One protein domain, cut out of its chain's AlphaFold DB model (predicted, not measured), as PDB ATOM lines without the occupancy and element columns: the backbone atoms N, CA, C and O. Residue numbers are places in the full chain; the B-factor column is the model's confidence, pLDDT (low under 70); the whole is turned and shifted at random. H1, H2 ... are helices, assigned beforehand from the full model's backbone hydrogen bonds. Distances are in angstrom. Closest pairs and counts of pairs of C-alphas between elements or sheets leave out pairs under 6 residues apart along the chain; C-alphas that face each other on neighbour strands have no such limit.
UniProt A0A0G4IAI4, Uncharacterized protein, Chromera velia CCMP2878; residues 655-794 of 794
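This is residues 655 to 794 of the 794 residues of an uncharacterized protein of Chromera velia CCMP2878 (UniProt A0A0G4IAI4). Short helix H5 sits in the middle, between long H3 and the pair H4 and H6; H1 bridges H3 and H4, with H2 beyond its end. The printed part has 140 residues with six named helices, class all helix. It is compact, radius of gyration of the C-alphas 16.2 A, spanning 48 by 35 by 24 A.

H1, residues 655 to 670, touches residues 693 to 700 alone of H3, residues 686 to 711; the closest C-alphas, of Leu 667 and Cys 693, are 6.6 A apart. H2, residues 673 to 681, is close but not clearly touching both. H4, residues 727 to 737, and H5, residues 745 to 750, form a helical hairpin, as do H5 and H6, residues 758 to 780. Every O i to N i+4 pair is within hydrogen-bond range in H1 to H5, 18 of 19 in H6.

H1 begins at C-alpha 655 (488.602, 20.314, 638.806). H3 measures 37.6 A and H6 33.9 A.

The printed part has no cut. Residues 712 to 726 make a long link; pLDDT is under 70 for 34 residues, among them 785 to 794.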
ATOM      1  N   LEU A 655     487.622  20.045 639.856       72.94
ATOM      2  CA  LEU A 655     488.602  20.314 638.806       72.94
ATOM      3  C   LEU A 655     487.971  21.039 637.612       72.94
ATOM      4  O   LEU A 655     488.579  21.926 637.020       72.94
ATOM      5  N   MET A 656     486.728  20.687 637.276       79.38
ATOM      6  CA  MET A 656     485.960  21.432 636.275       79.38
ATOM      7  C   MET A 656     485.682  22.852 636.742       79.38
ATOM      8  O   MET A 656     485.778  23.784 635.951       79.38
ATOM      9  N   GLU A 657     485.385  23.011 638.027       77.69
ATOM     10  CA  GLU A 657     485.224  24.314 638.656       77.69
ATOM     11  C   GLU A 657     486.530  25.125 638.614       77.69
ATOM     12  O   GLU A 657     486.492  26.294 638.238       77.69
ATOM     13  N   GLU A 658     487.691  24.511 638.879       79.44
ATOM     14  CA  GLU A 658     489.016  25.148 638.751       79.44
ATOM     15  C   GLU A 658     489.282  25.629 637.312       79.44
ATOM     16  O   GLU A 658     489.671  26.783 637.104       79.44
ATOM     17  N   LEU A 659     489.006  24.789 636.306       81.25
ATOM     18  CA  LEU A 659     489.161  25.140 634.890       81.25
ATOM     19  C   LEU A 659     488.229  26.288 634.490       81.25
ATOM     20  O   LEU A 659     488.671  27.289 633.927       81.25
ATOM     21  N   MET A 660     486.944  26.171 634.815       79.88
ATOM     22  CA  MET A 660     485.943  27.192 634.512       79.88
ATOM     23  C   MET A 660     486.274  28.526 635.181       79.88
ATOM     24  O   MET A 660     486.204  29.571 634.535       79.88
ATOM     25  N   THR A 661     486.697  28.488 636.444       79.38
ATOM     26  CA  THR A 661     487.143  29.672 637.189       79.38
ATOM     27  C   THR A 661     488.363  30.303 636.528       79.38
ATOM     28  O   THR A 661     488.425  31.521 636.390       79.38
ATOM     29  N   SER A 662     489.311  29.492 636.053       78.62
ATOM     30  CA  SER A 662     490.523  29.978 635.383       78.62
ATOM     31  C   SER A 662     490.211  30.670 634.054       78.62
ATOM     32  O   SER A 662     490.751  31.747 633.782       78.62
ATOM     33  N   ILE A 663     489.300  30.109 633.249       80.38
ATOM     34  CA  ILE A 663     488.867  30.719 631.983       80.38
ATOM     35  C   ILE A 663     488.086  32.002 632.251       80.38
ATOM     36  O   ILE A 663     488.379  33.028 631.641       80.38
ATOM     37  N   LEU A 664     487.142  31.986 633.198       79.31
ATOM     38  CA  LEU A 664     486.397  33.188 633.564       79.31
ATOM     39  C   LEU A 664     487.311  34.283 634.108       79.31
ATOM     40  O   LEU A 664     487.172  35.430 633.705       79.31
ATOM     41  N   ALA A 665     488.282  33.953 634.959       78.31
ATOM     42  CA  ALA A 665     489.251  34.922 635.463       78.31
ATOM     43  C   ALA A 665     490.143  35.487 634.344       78.31
ATOM     44  O   ALA A 665     490.627  36.619 634.434       78.31
ATOM     45  N   ARG A 666     490.408  34.715 633.284       80.44
ATOM     46  CA  ARG A 666     491.125  35.197 632.096       80.44
ATOM     47  C   ARG A 666     490.242  36.107 631.241       80.44
ATOM     48  O   ARG A 666     490.696  37.192 630.877       80.44
ATOM     49  N   LEU A 667     488.997  35.710 630.983       78.94
ATOM     50  CA  LEU A 667     487.990  36.528 630.304       78.94
ATOM     51  C   LEU A 667     487.750  37.844 631.042       78.94
ATOM     52  O   LEU A 667     487.725  38.895 630.410       78.94
ATOM     53  N   ASP A 668     487.643  37.806 632.369       79.50
ATOM     54  CA  ASP A 668     487.414  38.976 633.211       79.50
ATOM     55  C   ASP A 668     488.571  39.970 633.156       79.50
ATOM     56  O   ASP A 668     488.361  41.167 632.932       79.50
ATOM     57  N   ARG A 669     489.806  39.461 633.256       78.25
ATOM     58  CA  ARG A 669     491.015  40.271 633.082       78.25
ATOM     59  C   ARG A 669     491.052  40.911 631.698       78.25
ATOM     60  O   ARG A 669     491.230  42.125 631.609       78.25
ATOM     61  N   ARG A 670     490.826  40.134 630.632       77.94
ATOM     62  CA  ARG A 670     490.818  40.628 629.241       77.94
ATOM     63  C   ARG A 670     489.728  41.674 629.012       77.94
ATOM     64  O   ARG A 670     490.011  42.735 628.475       77.94
ATOM     65  N   CYS A 671     488.513  41.419 629.489       76.00
ATOM     66  CA  CYS A 671     487.361  42.310 629.338       76.00
ATOM     67  C   CYS A 671     487.337  43.459 630.362       76.00
ATOM     68  O   CYS A 671     486.340  44.184 630.467       76.00
ATOM     69  N   SER A 672     488.400  43.635 631.151       79.56
ATOM     70  CA  SER A 672     488.475  44.726 632.113       79.56
ATOM     71  C   SER A 672     488.453  46.077 631.394       79.56
ATOM     72  O   SER A 672     489.059  46.273 630.339       79.56
ATOM     73  N   ARG A 673     487.743  47.050 631.981       68.62
ATOM     74  CA  ARG A 673     487.553  48.376 631.370       68.62
ATOM     75  C   ARG A 673     488.872  49.088 631.066       68.62
ATOM     76  O   ARG A 673     488.924  49.838 630.103       68.62
ATOM     77  N   GLY A 674     489.902  48.862 631.885       70.50
ATOM     78  CA  GLY A 674     491.227  49.436 631.669       70.50
ATOM     79  C   GLY A 674     491.855  48.935 630.372       70.50
ATOM     80  O   GLY A 674     492.309  49.746 629.581       70.50
ATOM     81  N   ILE A 675     491.804  47.625 630.116       67.88
ATOM     82  CA  ILE A 675     492.384  47.029 628.907       67.88
ATOM     83  C   ILE A 675     491.626  47.485 627.661       67.88
ATOM     84  O   ILE A 675     492.256  47.984 626.737       67.88
ATOM     85  N   ILE A 676     490.291  47.419 627.665       71.50
ATOM     86  CA  ILE A 676     489.480  47.847 626.510       71.50
ATOM     87  C   ILE A 676     489.726  49.329 626.185       71.50
ATOM     88  O   ILE A 676     489.907  49.683 625.026       71.50
ATOM     89  N   LYS A 677     489.793  50.194 627.204       69.56
ATOM     90  CA  LYS A 677     490.045  51.629 627.014       69.56
ATOM     91  C   LYS A 677     491.446  51.907 626.468       69.56
ATOM     92  O   LYS A 677     491.579  52.707 625.554       69.56
ATOM     93  N   THR A 678     492.468  51.234 626.995       64.62
ATOM     94  CA  THR A 678     493.836  51.344 626.472       64.62
ATOM     95  C   THR A 678     493.916  50.852 625.027       64.62
ATOM     96  O   THR A 678     494.619  51.445 624.221       64.62
ATOM     97  N   MET A 679     493.186  49.793 624.675       66.12
ATOM     98  CA  MET A 679     493.144  49.274 623.306       66.12
ATOM     99  C   MET A 679     492.466  50.241 622.332       66.12
ATOM    100  O   MET A 679     493.007  50.470 621.254       66.12
ATOM    101  N   ASP A 680     491.344  50.850 622.730       65.31
ATOM    102  CA  ASP A 680     490.683  51.912 621.958       65.31
ATOM    103  C   ASP A 680     491.612  53.131 621.769       65.31
ATOM    104  O   ASP A 680     491.655  53.722 620.696       65.31
ATOM    105  N   GLU A 681     492.374  53.510 622.802       67.56
ATOM    106  CA  GLU A 681     493.315  54.642 622.756       67.56
ATOM    107  C   GLU A 681     494.555  54.369 621.887       67.56
ATOM    108  O   GLU A 681     495.142  55.309 621.352       67.56
ATOM    109  N   LEU A 682     494.950  53.102 621.739       59.12
ATOM    110  CA  LEU A 682     496.106  52.668 620.946       59.12
ATOM    111  C   LEU A 682     495.744  52.249 619.511       59.12
ATOM    112  O   LEU A 682     496.606  51.709 618.817       59.12
ATOM    113  N   ASP A 683     494.497  52.474 619.083       70.50
ATOM    114  CA  ASP A 683     493.962  52.070 617.771       70.50
ATOM    115  C   ASP A 683     494.208  50.578 617.465       70.50
ATOM    116  O   ASP A 683     494.506  50.169 616.342       70.50
ATOM    117  N   TRP A 684     494.147  49.736 618.506       74.81
ATOM    118  CA  TRP A 684     494.308  48.294 618.350       74.81
ATOM    119  C   TRP A 684     493.108  47.690 617.627       74.81
ATOM    120  O   TRP A 684     491.963  48.100 617.833       74.81
ATOM    121  N   ASP A 685     493.362  46.647 616.833       77.50
ATOM    122  CA  ASP A 685     492.303  45.902 616.159       77.50
ATOM    123  C   ASP A 685     491.434  45.153 617.184       77.50
ATOM    124  O   ASP A 685     491.702  44.018 617.593       77.50
ATOM    125  N   LEU A 686     490.354  45.812 617.602       75.69
ATOM    126  CA  LEU A 686     489.344  45.248 618.489       75.69
ATOM    127  C   LEU A 686     488.733  43.964 617.919       75.69
ATOM    128  O   LEU A 686     488.255  43.143 618.697       75.69
ATOM    129  N   SER A 687     488.728  43.775 616.596       74.88
ATOM    130  CA  SER A 687     488.198  42.564 615.966       74.88
ATOM    131  C   SER A 687     489.005  41.342 616.390       74.88
ATOM    132  O   SER A 687     488.433  40.367 616.875       74.88
ATOM    133  N   GLU A 688     490.335  41.420 616.310       73.88
ATOM    134  CA  GLU A 688     491.244  40.348 616.733       73.88
ATOM    135  C   GLU A 688     491.075  40.024 618.227       73.88
ATOM    136  O   GLU A 688     490.969  38.863 618.628       73.88
ATOM    137  N   PHE A 689     490.940  41.056 619.060       80.25
ATOM    138  CA  PHE A 689     490.673  40.895 620.489       80.25
ATOM    139  C   PHE A 689     489.339  40.197 620.771       80.25
ATOM    140  O   PHE A 689     489.276  39.254 621.566       80.25
ATOM    141  N   TRP A 690     488.262  40.621 620.106       80.88
ATOM    142  CA  TRP A 690     486.949  40.014 620.298       80.88
ATOM    143  C   TRP A 690     486.881  38.587 619.751       80.88
ATOM    144  O   TRP A 690     486.169  37.772 620.341       80.88
ATOM    145  N   LYS A 691     487.655  38.242 618.708       80.50
ATOM    146  CA  LYS A 691     487.832  36.845 618.271       80.50
ATOM    147  C   LYS A 691     488.422  35.986 619.389       80.50
ATOM    148  O   LYS A 691     487.910  34.900 619.640       80.50
ATOM    149  N   ILE A 692     489.436  36.479 620.104       78.38
ATOM    150  CA  ILE A 692     490.053  35.764 621.235       78.38
ATOM    151  C   ILE A 692     489.050  35.576 622.386       78.38
ATOM    152  O   ILE A 692     488.944  34.482 622.938       78.38
ATOM    153  N   CYS A 693     488.284  36.612 622.742       79.56
ATOM    154  CA  CYS A 693     487.243  36.487 623.769       79.56
ATOM    155  C   CYS A 693     486.141  35.505 623.355       79.56
ATOM    156  O   CYS A 693     485.729  34.678 624.166       79.56
ATOM    157  N   LYS A 694     485.696  35.554 622.095       83.44
ATOM    158  CA  LYS A 694     484.731  34.595 621.546       83.44
ATOM    159  C   LYS A 694     485.269  33.167 621.629       83.44
ATOM    160  O   LYS A 694     484.549  32.286 622.072       83.44
ATOM    161  N   CYS A 695     486.545  32.961 621.306       81.69
ATOM    162  CA  CYS A 695     487.207  31.665 621.434       81.69
ATOM    163  C   CYS A 695     487.143  31.102 622.865       81.69
ATOM    164  O   CYS A 695     486.770  29.946 623.034       81.69
ATOM    165  N   ASP A 696     487.453  31.909 623.887       80.50
ATOM    166  CA  ASP A 696     487.357  31.491 625.298       80.50
ATOM    167  C   ASP A 696     485.903  31.128 625.695       80.50
ATOM    168  O   ASP A 696     485.678  30.225 626.504       80.50
ATOM    169  N   VAL A 697     484.904  31.823 625.136       82.56
ATOM    170  CA  VAL A 697     483.478  31.550 625.388       82.56
ATOM    171  C   VAL A 697     483.006  30.286 624.685       82.56
ATOM    172  O   VAL A 697     482.368  29.445 625.318       82.56
ATOM    173  N   ASP A 698     483.372  30.108 623.420       83.69
ATOM    174  CA  ASP A 698     483.110  28.883 622.667       83.69
ATOM    175  C   ASP A 698     483.712  27.675 623.397       83.69
ATOM    176  O   ASP A 698     483.072  26.628 623.527       83.69
ATOM    177  N   ASP A 699     484.918  27.835 623.941       81.31
ATOM    178  CA  ASP A 699     485.601  26.832 624.747       81.31
ATOM    179  C   ASP A 699     484.832  26.513 626.047       81.31
ATOM    180  O   ASP A 699     484.616  25.337 626.359       81.31
ATOM    181  N   LEU A 700     484.312  27.517 626.764       82.38
ATOM    182  CA  LEU A 700     483.419  27.299 627.916       82.38
ATOM    183  C   LEU A 700     482.136  26.551 627.533       82.38
ATOM    184  O   LEU A 700     481.724  25.621 628.235       82.38
ATOM    185  N   CYS A 701     481.504  26.922 626.420       83.25
ATOM    186  CA  CYS A 701     480.296  26.269 625.921       83.25
ATOM    187  C   CYS A 701     480.566  24.811 625.523       83.25
ATOM    188  O   CYS A 701     479.787  23.919 625.874       83.25
ATOM    189  N   ARG A 702     481.690  24.537 624.850       83.94
ATOM    190  CA  ARG A 702     482.143  23.176 624.521       83.94
ATOM    191  C   ARG A 702     482.378  22.350 625.779       83.94
ATOM    192  O   ARG A 702     481.867  21.234 625.869       83.94
ATOM    193  N   LEU A 703     483.088  22.905 626.761       81.88
ATOM    194  CA  LEU A 703     483.365  22.254 628.043       81.88
ATOM    195  C   LEU A 703     482.071  21.895 628.783       81.88
ATOM    196  O   LEU A 703     481.894  20.759 629.221       81.88
ATOM    197  N   SER A 704     481.138  22.844 628.850       79.25
ATOM    198  CA  SER A 704     479.807  22.670 629.432       79.25
ATOM    199  C   SER A 704     479.041  21.526 628.752       79.25
ATOM    200  O   SER A 704     478.628  20.564 629.407       79.25
ATOM    201  N   ASN A 705     478.928  21.553 627.420       80.12
ATOM    202  CA  ASN A 705     478.232  20.516 626.651       80.12
ATOM    203  C   ASN A 705     478.873  19.131 626.804       80.12
ATOM    204  O   ASN A 705     478.162  18.132 626.937       80.12
ATOM    205  N   TRP A 706     480.203  19.061 626.833       83.50
ATOM    206  CA  TRP A 706     480.928  17.810 627.038       83.50
ATOM    207  C   TRP A 706     480.615  17.182 628.403       83.50
ATOM    208  O   TRP A 706     480.328  15.983 628.486       83.50
ATOM    209  N   VAL A 707     480.567  17.992 629.468       78.25
ATOM    210  CA  VAL A 707     480.135  17.519 630.793       78.25
ATOM    211  C   VAL A 707     478.685  17.024 630.760       78.25
ATOM    212  O   VAL A 707     478.397  15.994 631.378       78.25
ATOM    213  N   ARG A 708     477.790  17.682 629.998       75.38
ATOM    214  CA  ARG A 708     476.380  17.260 629.838       75.38
ATOM    215  C   ARG A 708     476.286  15.830 629.342       75.38
ATOM    216  O   ARG A 708     475.635  14.991 629.961       75.38
ATOM    217  N   GLN A 709     476.960  15.581 628.222       80.19
ATOM    218  CA  GLN A 709     476.919  14.306 627.518       80.19
ATOM    219  C   GLN A 709     477.487  13.188 628.391       80.19
ATOM    220  O   GLN A 709     476.912  12.106 628.471       80.19
ATOM    221  N   ARG A 710     478.585  13.459 629.108       77.50
ATOM    222  CA  ARG A 710     479.229  12.472 629.984       77.50
ATOM    223  C   ARG A 710     478.417  12.143 631.235       77.50
ATOM    224  O   ARG A 710     478.479  11.004 631.690       77.50
ATOM    225  N   ARG A 711     477.654  13.098 631.779       75.25
ATOM    226  CA  ARG A 711     476.790  12.890 632.955       75.25
ATOM    227  C   ARG A 711     475.382  12.387 632.620       75.25
ATOM    228  O   ARG A 711     474.619  12.147 633.548       75.25
ATOM    229  N   GLN A 712     475.049  12.221 631.336       80.44
ATOM    230  CA  GLN A 712     473.715  11.808 630.867       80.44
ATOM    231  C   GLN A 712     472.582  12.687 631.434       80.44
ATOM    232  O   GLN A 712     471.515  12.193 631.795       80.44
ATOM    233  N   LEU A 713     472.819  13.997 631.562       70.25
ATOM    234  CA  LEU A 713     471.818  14.917 632.112       70.25
ATOM    235  C   LEU A 713     470.681  15.169 631.097       70.25
ATOM    236  O   LEU A 713     470.973  15.252 629.902       70.25
ATOM    237  N   PRO A 714     469.413  15.320 631.540       72.12
ATOM    238  CA  PRO A 714     468.280  15.610 630.656       72.12
ATOM    239  C   PRO A 714     468.441  16.928 629.882       72.12
ATOM    240  O   PRO A 714     469.050  17.881 630.380       72.12
ATOM    241  N   ASP A 715     467.827  17.011 628.697       61.66
ATOM    242  CA  ASP A 715     467.767  18.250 627.914       61.66
ATOM    243  C   ASP A 715     467.098  19.379 628.715       61.66
ATOM    244  O   ASP A 715     466.050  19.200 629.335       61.66
ATOM    245  N   GLY A 716     467.730  20.557 628.720       61.00
ATOM    246  CA  GLY A 716     467.278  21.733 629.474       61.00
ATOM    247  C   GLY A 716     467.875  21.876 630.878       61.00
ATOM    248  O   GLY A 716     467.735  22.940 631.478       61.00
ATOM    249  N   VAL A 717     468.600  20.870 631.382       56.25
ATOM    250  CA  VAL A 717     469.370  20.992 632.628       56.25
ATOM    251  C   VAL A 717     470.781  21.504 632.300       56.25
ATOM    252  O   VAL A 717     471.509  20.883 631.512       56.25
ATOM    253  N   PRO A 718     471.210  22.646 632.868       56.06
ATOM    254  CA  PRO A 718     472.591  23.094 632.773       56.06
ATOM    255  C   PRO A 718     473.522  21.985 633.279       56.06
ATOM    256  O   PRO A 718     473.318  21.448 634.366       56.06
ATOM    257  N   PRO A 719     474.534  21.598 632.493       53.56
ATOM    258  CA  PRO A 719     475.296  20.373 632.721       53.56
ATOM    259  C   PRO A 719     476.217  20.422 633.931       53.56
ATOM    260  O   PRO A 719     476.718  19.400 634.407       53.56
ATOM    261  N   ILE A 720     476.421  21.636 634.420       54.12
ATOM    262  CA  ILE A 720     477.174  21.971 635.601       54.12
ATOM    263  C   ILE A 720     476.210  22.832 636.406       54.12
ATOM    264  O   ILE A 720     476.063  24.022 636.135       54.12
ATOM    265  N   SER A 721     475.509  22.240 637.379       46.47
ATOM    266  CA  SER A 721     475.019  23.055 638.483       46.47
ATOM    267  C   SER A 721     476.274  23.472 639.237       46.47
ATOM    268  O   SER A 721     476.752  22.748 640.115       46.47
ATOM    269  N   VAL A 722     476.849  24.615 638.860       50.06
ATOM    270  CA  VAL A 722     477.571  25.401 639.852       50.06
ATOM    271  C   VAL A 722     476.574  25.491 640.993       50.06
ATOM    272  O   VAL A 722     475.407  25.834 640.768       50.06
ATOM    273  N   THR A 723     476.956  25.018 642.174       49.31
ATOM    274  CA  THR A 723     476.095  25.175 643.341       49.31
ATOM    275  C   THR A 723     475.605  26.628 643.365       49.31
ATOM    276  O   THR A 723     476.351  27.508 642.935       49.31
ATOM    277  N   PRO A 724     474.387  26.930 643.843       47.75
ATOM    278  CA  PRO A 724     473.869  28.303 643.922       47.75
ATOM    279  C   PRO A 724     474.729  29.288 644.750       47.75
ATOM    280  O   PRO A 724     474.277  30.383 645.062       47.75
ATOM    281  N   SER A 725     475.961  28.916 645.114       49.78
ATOM    282  CA  SER A 725     476.999  29.686 645.791       49.78
ATOM    283  C   SER A 725     477.466  30.943 645.042       49.78
ATOM    284  O   SER A 725     478.348  31.632 645.537       49.78
ATOM    285  N   GLY A 726     476.863  31.309 643.907       60.16
ATOM    286  CA  GLY A 726     476.818  32.688 643.410       60.16
ATOM    287  C   GLY A 726     478.093  33.256 642.779       60.16
ATOM    288  O   GLY A 726     477.973  34.177 641.977       60.16
ATOM    289  N   GLU A 727     479.286  32.724 643.058       70.75
ATOM    290  CA  GLU A 727     480.546  33.308 642.562       70.75
ATOM    291  C   GLU A 727     480.644  33.281 641.027       70.75
ATOM    292  O   GLU A 727     480.933  34.300 640.403       70.75
ATOM    293  N   PHE A 728     480.315  32.155 640.387       74.19
ATOM    294  CA  PHE A 728     480.389  32.023 638.925       74.19
ATOM    295  C   PHE A 728     479.348  32.893 638.207       74.19
ATOM    296  O   PHE A 728     479.665  33.640 637.278       74.19
ATOM    297  N   SER A 729     478.100  32.840 638.674       78.81
ATOM    298  CA  SER A 729     477.003  33.650 638.145       78.81
ATOM    299  C   SER A 729     477.262  35.145 638.349       78.81
ATOM    300  O   SER A 729     476.912  35.950 637.487       78.81
ATOM    301  N   HIS A 730     477.932  35.524 639.444       79.50
ATOM    302  CA  HIS A 730     478.379  36.893 639.683       79.50
ATOM    303  C   HIS A 730     479.410  37.342 638.645       79.50
ATOM    304  O   HIS A 730     479.235  38.410 638.065       79.50
ATOM    305  N   VAL A 731     480.435  36.533 638.356       77.00
ATOM    306  CA  VAL A 731     481.449  36.874 637.343       77.00
ATOM    307  C   VAL A 731     480.827  36.988 635.948       77.00
ATOM    308  O   VAL A 731     481.137  37.932 635.227       77.00
ATOM    309  N   ILE A 732     479.896  36.102 635.571       79.81
ATOM    310  CA  ILE A 732     479.181  36.226 634.287       79.81
ATOM    311  C   ILE A 732     478.371  37.526 634.234       79.81
ATOM    312  O   ILE A 732     478.438  38.252 633.244       79.81
ATOM    313  N   VAL A 733     477.627  37.856 635.290       82.50
ATOM    314  CA  VAL A 733     476.865  39.112 635.356       82.50
ATOM    315  C   VAL A 733     477.788  40.333 635.325       82.50
ATOM    316  O   VAL A 733     477.485  41.321 634.653       82.50
ATOM    317  N   GLU A 734     478.944  40.269 635.983       81.62
ATOM    318  CA  GLU A 734     479.946  41.332 635.952       81.62
ATOM    319  C   GLU A 734     480.536  41.515 634.546       81.62
ATOM    320  O   GLU A 734     480.604  42.644 634.053       81.62
ATOM    321  N   LEU A 735     480.879  40.415 633.868       77.31
ATOM    322  CA  LEU A 735     481.326  40.396 632.475       77.31
ATOM    323  C   LEU A 735     480.280  41.021 631.543       77.31
ATOM    324  O   LEU A 735     480.620  41.894 630.746       77.31
ATOM    325  N   LEU A 736     479.000  40.662 631.702       79.00
ATOM    326  CA  LEU A 736     477.878  41.269 630.970       79.00
ATOM    327  C   LEU A 736     477.712  42.773 631.279       79.00
ATOM    328  O   LEU A 736     477.179  43.537 630.467       79.00
ATOM    329  N   GLY A 737     478.154  43.215 632.460       75.69
ATOM    330  CA  GLY A 737     478.097  44.606 632.919       75.69
ATOM    331  C   GLY A 737     479.271  45.480 632.496       75.69
ATOM    332  O   GLY A 737     479.156  46.718 632.503       75.69
ATOM    333  N   LYS A 738     480.398  44.880 632.108       76.44
ATOM    334  CA  LYS A 738     481.557  45.607 631.582       76.44
ATOM    335  C   LYS A 738     481.200  46.211 630.208       76.44
ATOM    336  O   LYS A 738     480.339  45.725 629.478       76.44
ATOM    337  N   ARG A 739     481.720  47.415 629.923       55.59
ATOM    338  CA  ARG A 739     481.347  48.209 628.734       55.59
ATOM    339  C   ARG A 739     482.006  47.575 627.502       55.59
ATOM    340  O   ARG A 739     483.179  47.818 627.273       55.59
ATOM    341  N   GLY A 740     481.252  46.791 626.737       58.19
ATOM    342  CA  GLY A 740     481.627  46.306 625.405       58.19
ATOM    343  C   GLY A 740     480.488  46.528 624.407       58.19
ATOM    344  O   GLY A 740     479.350  46.797 624.811       58.19
ATOM    345  N   ARG A 741     480.781  46.443 623.102       62.09
ATOM    346  CA  ARG A 741     479.731  46.306 622.076       62.09
ATOM    347  C   ARG A 741     478.916  45.048 622.402       62.09
ATOM    348  O   ARG A 741     479.462  44.091 622.950       62.09
ATOM    349  N   TYR A 742     477.611  45.068 622.133       65.06
ATOM    350  CA  TYR A 742     476.813  43.850 622.258       65.06
ATOM    351  C   TYR A 742     477.383  42.831 621.276       65.06
ATOM    352  O   TYR A 742     477.334  43.054 620.074       65.06
ATOM    353  N   ASN A 743     477.953  41.757 621.800       71.25
ATOM    354  CA  ASN A 743     478.352  40.607 621.011       71.25
ATOM    355  C   ASN A 743     477.376  39.468 621.305       71.25
ATOM    356  O   ASN A 743     477.041  39.228 622.467       71.25
ATOM    357  N   GLN A 744     476.941  38.749 620.271       73.81
ATOM    358  CA  GLN A 744     475.960  37.666 620.395       73.81
ATOM    359  C   GLN A 744     476.387  36.581 621.402       73.81
ATOM    360  O   GLN A 744     475.547  36.057 622.131       73.81
ATOM    361  N   TRP A 745     477.690  36.315 621.531       78.31
ATOM    362  CA  TRP A 745     478.230  35.326 622.470       78.31
ATOM    363  C   TRP A 745     478.008  35.686 623.954       78.31
ATOM    364  O   TRP A 745     478.040  34.813 624.818       78.31
ATOM    365  N   PHE A 746     477.681  36.941 624.295       76.62
ATOM    366  CA  PHE A 746     477.226  37.274 625.653       76.62
ATOM    367  C   PHE A 746     475.888  36.607 625.999       76.62
ATOM    368  O   PHE A 746     475.644  36.273 627.160       76.62
ATOM    369  N   ALA A 747     475.025  36.376 625.004       78.62
ATOM    370  CA  ALA A 747     473.802  35.605 625.201       78.62
ATOM    371  C   ALA A 747     474.120  34.131 625.492       78.62
ATOM    372  O   ALA A 747     473.447  33.518 626.316       78.62
ATOM    373  N   GLU A 748     475.162  33.586 624.865       80.75
ATOM    374  CA  GLU A 748     475.630  32.213 625.085       80.75
ATOM    375  C   GLU A 748     476.223  32.051 626.491       80.75
ATOM    376  O   GLU A 748     475.876  31.105 627.195       80.75
ATOM    377  N   LEU A 749     477.002  33.031 626.970       79.62
ATOM    378  CA  LEU A 749     477.457  33.074 628.366       79.62
ATOM    379  C   LEU A 749     476.293  33.141 629.360       79.62
ATOM    380  O   LEU A 749     476.302  32.436 630.366       79.62
ATOM    381  N   ALA A 750     475.276  33.964 629.091       82.50
ATOM    382  CA  ALA A 750     474.113  34.082 629.972       82.50
ATOM    383  C   ALA A 750     473.311  32.770 630.073       82.50
ATOM    384  O   ALA A 750     472.709  32.503 631.112       82.50
ATOM    385  N   GLN A 751     473.324  31.935 629.027       83.50
ATOM    386  CA  GLN A 751     472.696  30.606 629.035       83.50
ATOM    387  C   GLN A 751     473.431  29.592 629.926       83.50
ATOM    388  O   GLN A 751     472.859  28.552 630.252       83.50
ATOM    389  N   LEU A 752     474.672  29.876 630.339       79.25
ATOM    390  CA  LEU A 752     475.401  29.031 631.289       79.25
ATOM    391  C   LEU A 752     474.884  29.187 632.728       79.25
ATOM    392  O   LEU A 752     475.127  28.303 633.549       79.25
ATOM    393  N   ILE A 753     474.166  30.273 633.043       79.06
ATOM    394  CA  ILE A 753     473.574  30.483 634.369       79.06
ATOM    395  C   ILE A 753     472.294  29.649 634.487       79.06
ATOM    396  O   ILE A 753     471.417  29.695 633.623       79.06
ATOM    397  N   HIS A 754     472.161  28.898 635.582       81.69
ATOM    398  CA  HIS A 754     470.976  28.080 635.816       81.69
ATOM    399  C   HIS A 754     469.716  28.953 635.988       81.69
ATOM    400  O   HIS A 754     469.773  29.921 636.741       81.69
ATOM    401  N   PRO A 755     468.553  28.611 635.391       83.81
ATOM    402  CA  PRO A 755     467.331  29.423 635.508       83.81
ATOM    403  C   PRO A 755     466.822  29.647 636.942       83.81
ATOM    404  O   PRO A 755     466.082  30.593 637.199       83.81
ATOM    405  N   SER A 756     467.192  28.766 637.877       80.69
ATOM    406  CA  SER A 756     466.871  28.912 639.307       80.69
ATOM    407  C   SER A 756     467.843  29.811 640.076       80.69
ATOM    408  O   SER A 756     467.598  30.089 641.247       80.69
ATOM    409  N   ASP A 757     468.962  30.216 639.473       81.94
ATOM    410  CA  ASP A 757     469.881  31.184 640.065       81.94
ATOM    411  C   ASP A 757     469.277  32.586 639.916       81.94
ATOM    412  O   ASP A 757     468.869  32.996 638.829       81.94
ATOM    413  N   TRP A 758     469.212  33.349 641.003       83.88
ATOM    414  CA  TRP A 758     468.638  34.694 640.987       83.88
ATOM    415  C   TRP A 758     469.389  35.646 640.037       83.88
ATOM    416  O   TRP A 758     468.777  36.550 639.462       83.88
ATOM    417  N   LYS A 759     470.690  35.407 639.805       85.44
ATOM    418  CA  LYS A 759     471.515  36.150 638.842       85.44
ATOM    419  C   LYS A 759     471.127  35.890 637.388       85.44
ATOM    420  O   LYS A 759     471.445  36.714 636.533       85.44
ATOM    421  N   PHE A 760     470.406  34.806 637.089       86.75
ATOM    422  CA  PHE A 760     469.909  34.529 635.739       86.75
ATOM    423  C   PHE A 760     469.019  35.665 635.232       86.75
ATOM    424  O   PHE A 760     469.222  36.185 634.136       86.75
ATOM    425  N   TYR A 761     468.065  36.106 636.054       85.69
ATOM    426  CA  TYR A 761     467.171  37.204 635.690       85.69
ATOM    427  C   TYR A 761     467.927  38.522 635.520       85.69
ATOM    428  O   TYR A 761     467.614  39.289 634.610       85.69
ATOM    429  N   GLU A 762     468.942  38.775 636.348       87.88
ATOM    430  CA  GLU A 762     469.804  39.952 636.223       87.88
ATOM    431  C   GLU A 762     470.584  39.933 634.898       87.88
ATOM    432  O   GLU A 762     470.527  40.903 634.138       87.88
ATOM    433  N   ALA A 763     471.210  38.801 634.560       84.88
ATOM    434  CA  ALA A 763     471.901  38.594 633.289       84.88
ATOM    435  C   ALA A 763     470.969  38.801 632.084       84.88
ATOM    436  O   ALA A 763     471.306  39.544 631.160       84.88
ATOM    437  N   GLN A 764     469.769  38.209 632.110       87.06
ATOM    438  CA  GLN A 764     468.767  38.360 631.048       87.06
ATOM    439  C   GLN A 764     468.295  39.812 630.905       87.06
ATOM    440  O   GLN A 764     468.206  40.335 629.793       87.06
ATOM    441  N   GLN A 765     468.043  40.513 632.014       86.75
ATOM    442  CA  GLN A 765     467.675  41.929 631.968       86.75
ATOM    443  C   GLN A 765     468.795  42.792 631.384       86.75
ATOM    444  O   GLN A 765     468.522  43.687 630.581       86.75
ATOM    445  N   MET A 766     470.049  42.534 631.757       84.12
ATOM    446  CA  MET A 766     471.202  43.254 631.217       84.12
ATOM    447  C   MET A 766     471.366  43.007 629.719       84.12
ATOM    448  O   MET A 766     471.520  43.970 628.965       84.12
ATOM    449  N   LEU A 767     471.237  41.753 629.279       83.31
ATOM    450  CA  LEU A 767     471.262  41.377 627.867       83.31
ATOM    451  C   LEU A 767     470.184  42.132 627.074       83.31
ATOM    452  O   LEU A 767     470.485  42.761 626.060       83.31
ATOM    453  N   MET A 768     468.944  42.144 627.573       83.25
ATOM    454  CA  MET A 768     467.822  42.833 626.926       83.25
ATOM    455  C   MET A 768     468.016  44.353 626.884       83.25
ATOM    456  O   MET A 768     467.726  44.983 625.867       83.25
ATOM    457  N   ARG A 769     468.547  44.963 627.953       84.38
ATOM    458  CA  ARG A 769     468.886  46.398 627.967       84.38
ATOM    459  C   ARG A 769     469.955  46.731 626.929       84.38
ATOM    460  O   ARG A 769     469.833  47.742 626.244       84.38
ATOM    461  N   ARG A 770     470.990  45.894 626.796       80.56
ATOM    462  CA  ARG A 770     472.068  46.094 625.816       80.56
ATOM    463  C   ARG A 770     471.587  45.927 624.386       80.56
ATOM    464  O   ARG A 770     471.878  46.787 623.564       80.56
ATOM    465  N   ARG A 771     470.801  44.884 624.121       82.56
ATOM    466  CA  ARG A 771     470.170  44.674 622.819       82.56
ATOM    467  C   ARG A 771     469.360  45.903 622.397       82.56
ATOM    468  O   ARG A 771     469.618  46.452 621.335       82.56
ATOM    469  N   ARG A 772     468.503  46.424 623.284       84.75
ATOM    470  CA  ARG A 772     467.738  47.660 623.028       84.75
ATOM    471  C   ARG A 772     468.622  48.885 622.788       84.75
ATOM    472  O   ARG A 772     468.287  49.713 621.953       84.75
ATOM    473  N   GLN A 773     469.739  49.029 623.508       82.00
ATOM    474  CA  GLN A 773     470.691  50.126 623.269       82.00
ATOM    475  C   GLN A 773     471.330  50.044 621.879       82.00
ATOM    476  O   GLN A 773     471.563  51.080 621.261       82.00
ATOM    477  N   VAL A 774     471.628  48.835 621.397       79.19
ATOM    478  CA  VAL A 774     472.174  48.628 620.049       79.19
ATOM    479  C   VAL A 774     471.115  48.871 618.987       79.19
ATOM    480  O   VAL A 774     471.371  49.661 618.086       79.19
ATOM    481  N   GLU A 775     469.922  48.295 619.142       81.62
ATOM    482  CA  GLU A 775     468.771  48.555 618.266       81.62
ATOM    483  C   GLU A 775     468.491  50.066 618.162       81.62
ATOM    484  O   GLU A 775     468.367  50.598 617.063       81.62
ATOM    485  N   TRP A 776     468.511  50.789 619.288       82.94
ATOM    486  CA  TRP A 776     468.336  52.244 619.319       82.94
ATOM    487  C   TRP A 776     469.447  53.007 618.575       82.94
ATOM    488  O   TRP A 776     469.148  53.899 617.786       82.94
ATOM    489  N   ARG A 777     470.725  52.645 618.768       79.56
ATOM    490  CA  ARG A 777     471.857  53.278 618.058       79.56
ATOM    491  C   ARG A 777     471.862  52.980 616.559       79.56
ATOM    492  O   ARG A 777     472.306  53.816 615.777       79.56
ATOM    493  N   LEU A 778     471.432  51.784 616.162       76.75
ATOM    494  CA  LEU A 778     471.289  51.409 614.757       76.75
ATOM    495  C   LEU A 778     470.172  52.228 614.102       76.75
ATOM    496  O   LEU A 778     470.400  52.819 613.048       76.75
ATOM    497  N   ALA A 779     469.027  52.358 614.778       80.12
ATOM    498  CA  ALA A 779     467.924  53.200 614.327       80.12
ATOM    499  C   ALA A 779     468.336  54.679 614.192       80.12
ATOM    500  O   ALA A 779     468.021  55.316 613.189       80.12
ATOM    501  N   GLU A 780     469.103  55.224 615.145       84.69
ATOM    502  CA  GLU A 780     469.624  56.602 615.084       84.69
ATOM    503  C   GLU A 780     470.538  56.836 613.867       84.69
ATOM    504  O   GLU A 780     470.543  57.918 613.282       84.69
ATOM    505  N   LYS A 781     471.277  55.806 613.437       85.88
ATOM    506  CA  LYS A 781     472.140  55.854 612.247       85.88
ATOM    507  C   LYS A 781     471.402  55.588 610.932       85.88
ATOM    508  O   LYS A 781     472.051  55.515 609.891       85.88
ATOM    509  N   GLY A 782     470.076  55.433 610.960       86.94
ATOM    510  CA  GLY A 782     469.281  55.096 609.781       86.94
ATOM    511  C   GLY A 782     469.596  53.709 609.216       86.94
ATOM    512  O   GLY A 782     469.347  53.466 608.034       86.94
ATOM    513  N   ALA A 783     470.167  52.810 610.027       74.81
ATOM    514  CA  ALA A 783     470.285  51.419 609.626       74.81
ATOM    515  C   ALA A 783     468.864  50.843 609.484       74.81
ATOM    516  O   ALA A 783     468.012  51.140 610.327       74.81
ATOM    517  N   PRO A 784     468.582  50.061 608.428       71.94
ATOM    518  CA  PRO A 784     467.303  49.372 608.319       71.94
ATOM    519  C   PRO A 784     467.086  48.514 609.569       71.94
ATOM    520  O   PRO A 784     468.059  48.008 610.139       71.94
ATOM    521  N   ASP A 785     465.826  48.366 609.992       64.81
ATOM    522  CA  ASP A 785     465.485  47.471 611.098       64.81
ATOM    523  C   ASP A 785     466.191  46.125 610.883       64.81
ATOM    524  O   ASP A 785     466.134  45.592 609.764       64.81
ATOM    525  N   PRO A 786     466.897  45.589 611.900       57.31
ATOM    526  CA  PRO A 786     467.606  44.330 611.756       57.31
ATOM    527  C   PRO A 786     466.616  43.288 611.229       57.31
ATOM    528  O   PRO A 786     465.521  43.154 611.795       57.31
ATOM    529  N   PRO A 787     466.939  42.586 610.127       53.28
ATOM    530  CA  PRO A 787     466.020  41.626 609.551       53.28
ATOM    531  C   PRO A 787     465.642  40.609 610.631       53.28
ATOM    532  O   PRO A 787     466.475  40.148 611.408       53.28
ATOM    533  N   THR A 788     464.362  40.251 610.702       54.62
ATOM    534  CA  THR A 788     463.860  39.249 611.659       54.62
ATOM    535  C   THR A 788     464.503  37.867 611.472       54.62
ATOM    536  O   THR A 788     464.353  36.998 612.331       54.62
ATOM    537  N   SER A 789     465.253  37.657 610.385       46.16
ATOM    538  CA  SER A 789     466.150  36.520 610.201       46.16
ATOM    539  C   SER A 789     467.464  36.756 610.945       46.16
ATOM    540  O   SER A 789     468.160  37.722 610.652       46.16
ATOM    541  N   GLY A 790     467.794  35.866 611.886       43.84
ATOM    542  CA  GLY A 790     468.955  35.956 612.777       43.84
ATOM    543  C   GLY A 790     470.309  35.911 612.072       43.84
ATOM    544  O   GLY A 790     471.010  34.902 612.142       43.84
ATOM    545  N   ASP A 791     470.663  37.014 611.426       40.06
ATOM    546  CA  ASP A 791     471.993  37.251 610.894       40.06
ATOM    547  C   ASP A 791     472.957  37.459 612.070       40.06
ATOM    548  O   ASP A 791     472.701  38.269 612.963       40.06
ATOM    549  N   LYS A 792     474.000  36.626 612.138       43.41
ATOM    550  CA  LYS A 792     474.846  36.440 613.333       43.41
ATOM    551  C   LYS A 792     476.035  37.405 613.414       43.41
ATOM    552  O   LYS A 792     476.675  37.483 614.458       43.41
ATOM    553  N   ASP A 793     476.320  38.116 612.325       39.62
ATOM    554  CA  ASP A 793     477.503  38.978 612.190       39.62
ATOM    555  C   ASP A 793     477.203  40.483 612.349       39.62
ATOM    556  O   ASP A 793     478.107  41.310 612.213       39.62
ATOM    557  N   MET A 794     475.953  40.844 612.659       35.88
ATOM    558  CA  MET A 794     475.492  42.226 612.865       35.88
ATOM    559  C   MET A 794     475.294  42.545 614.350       35.88
ATOM    560  O   MET A 794     475.578  43.702 614.742       35.88
TER     561      MET A 794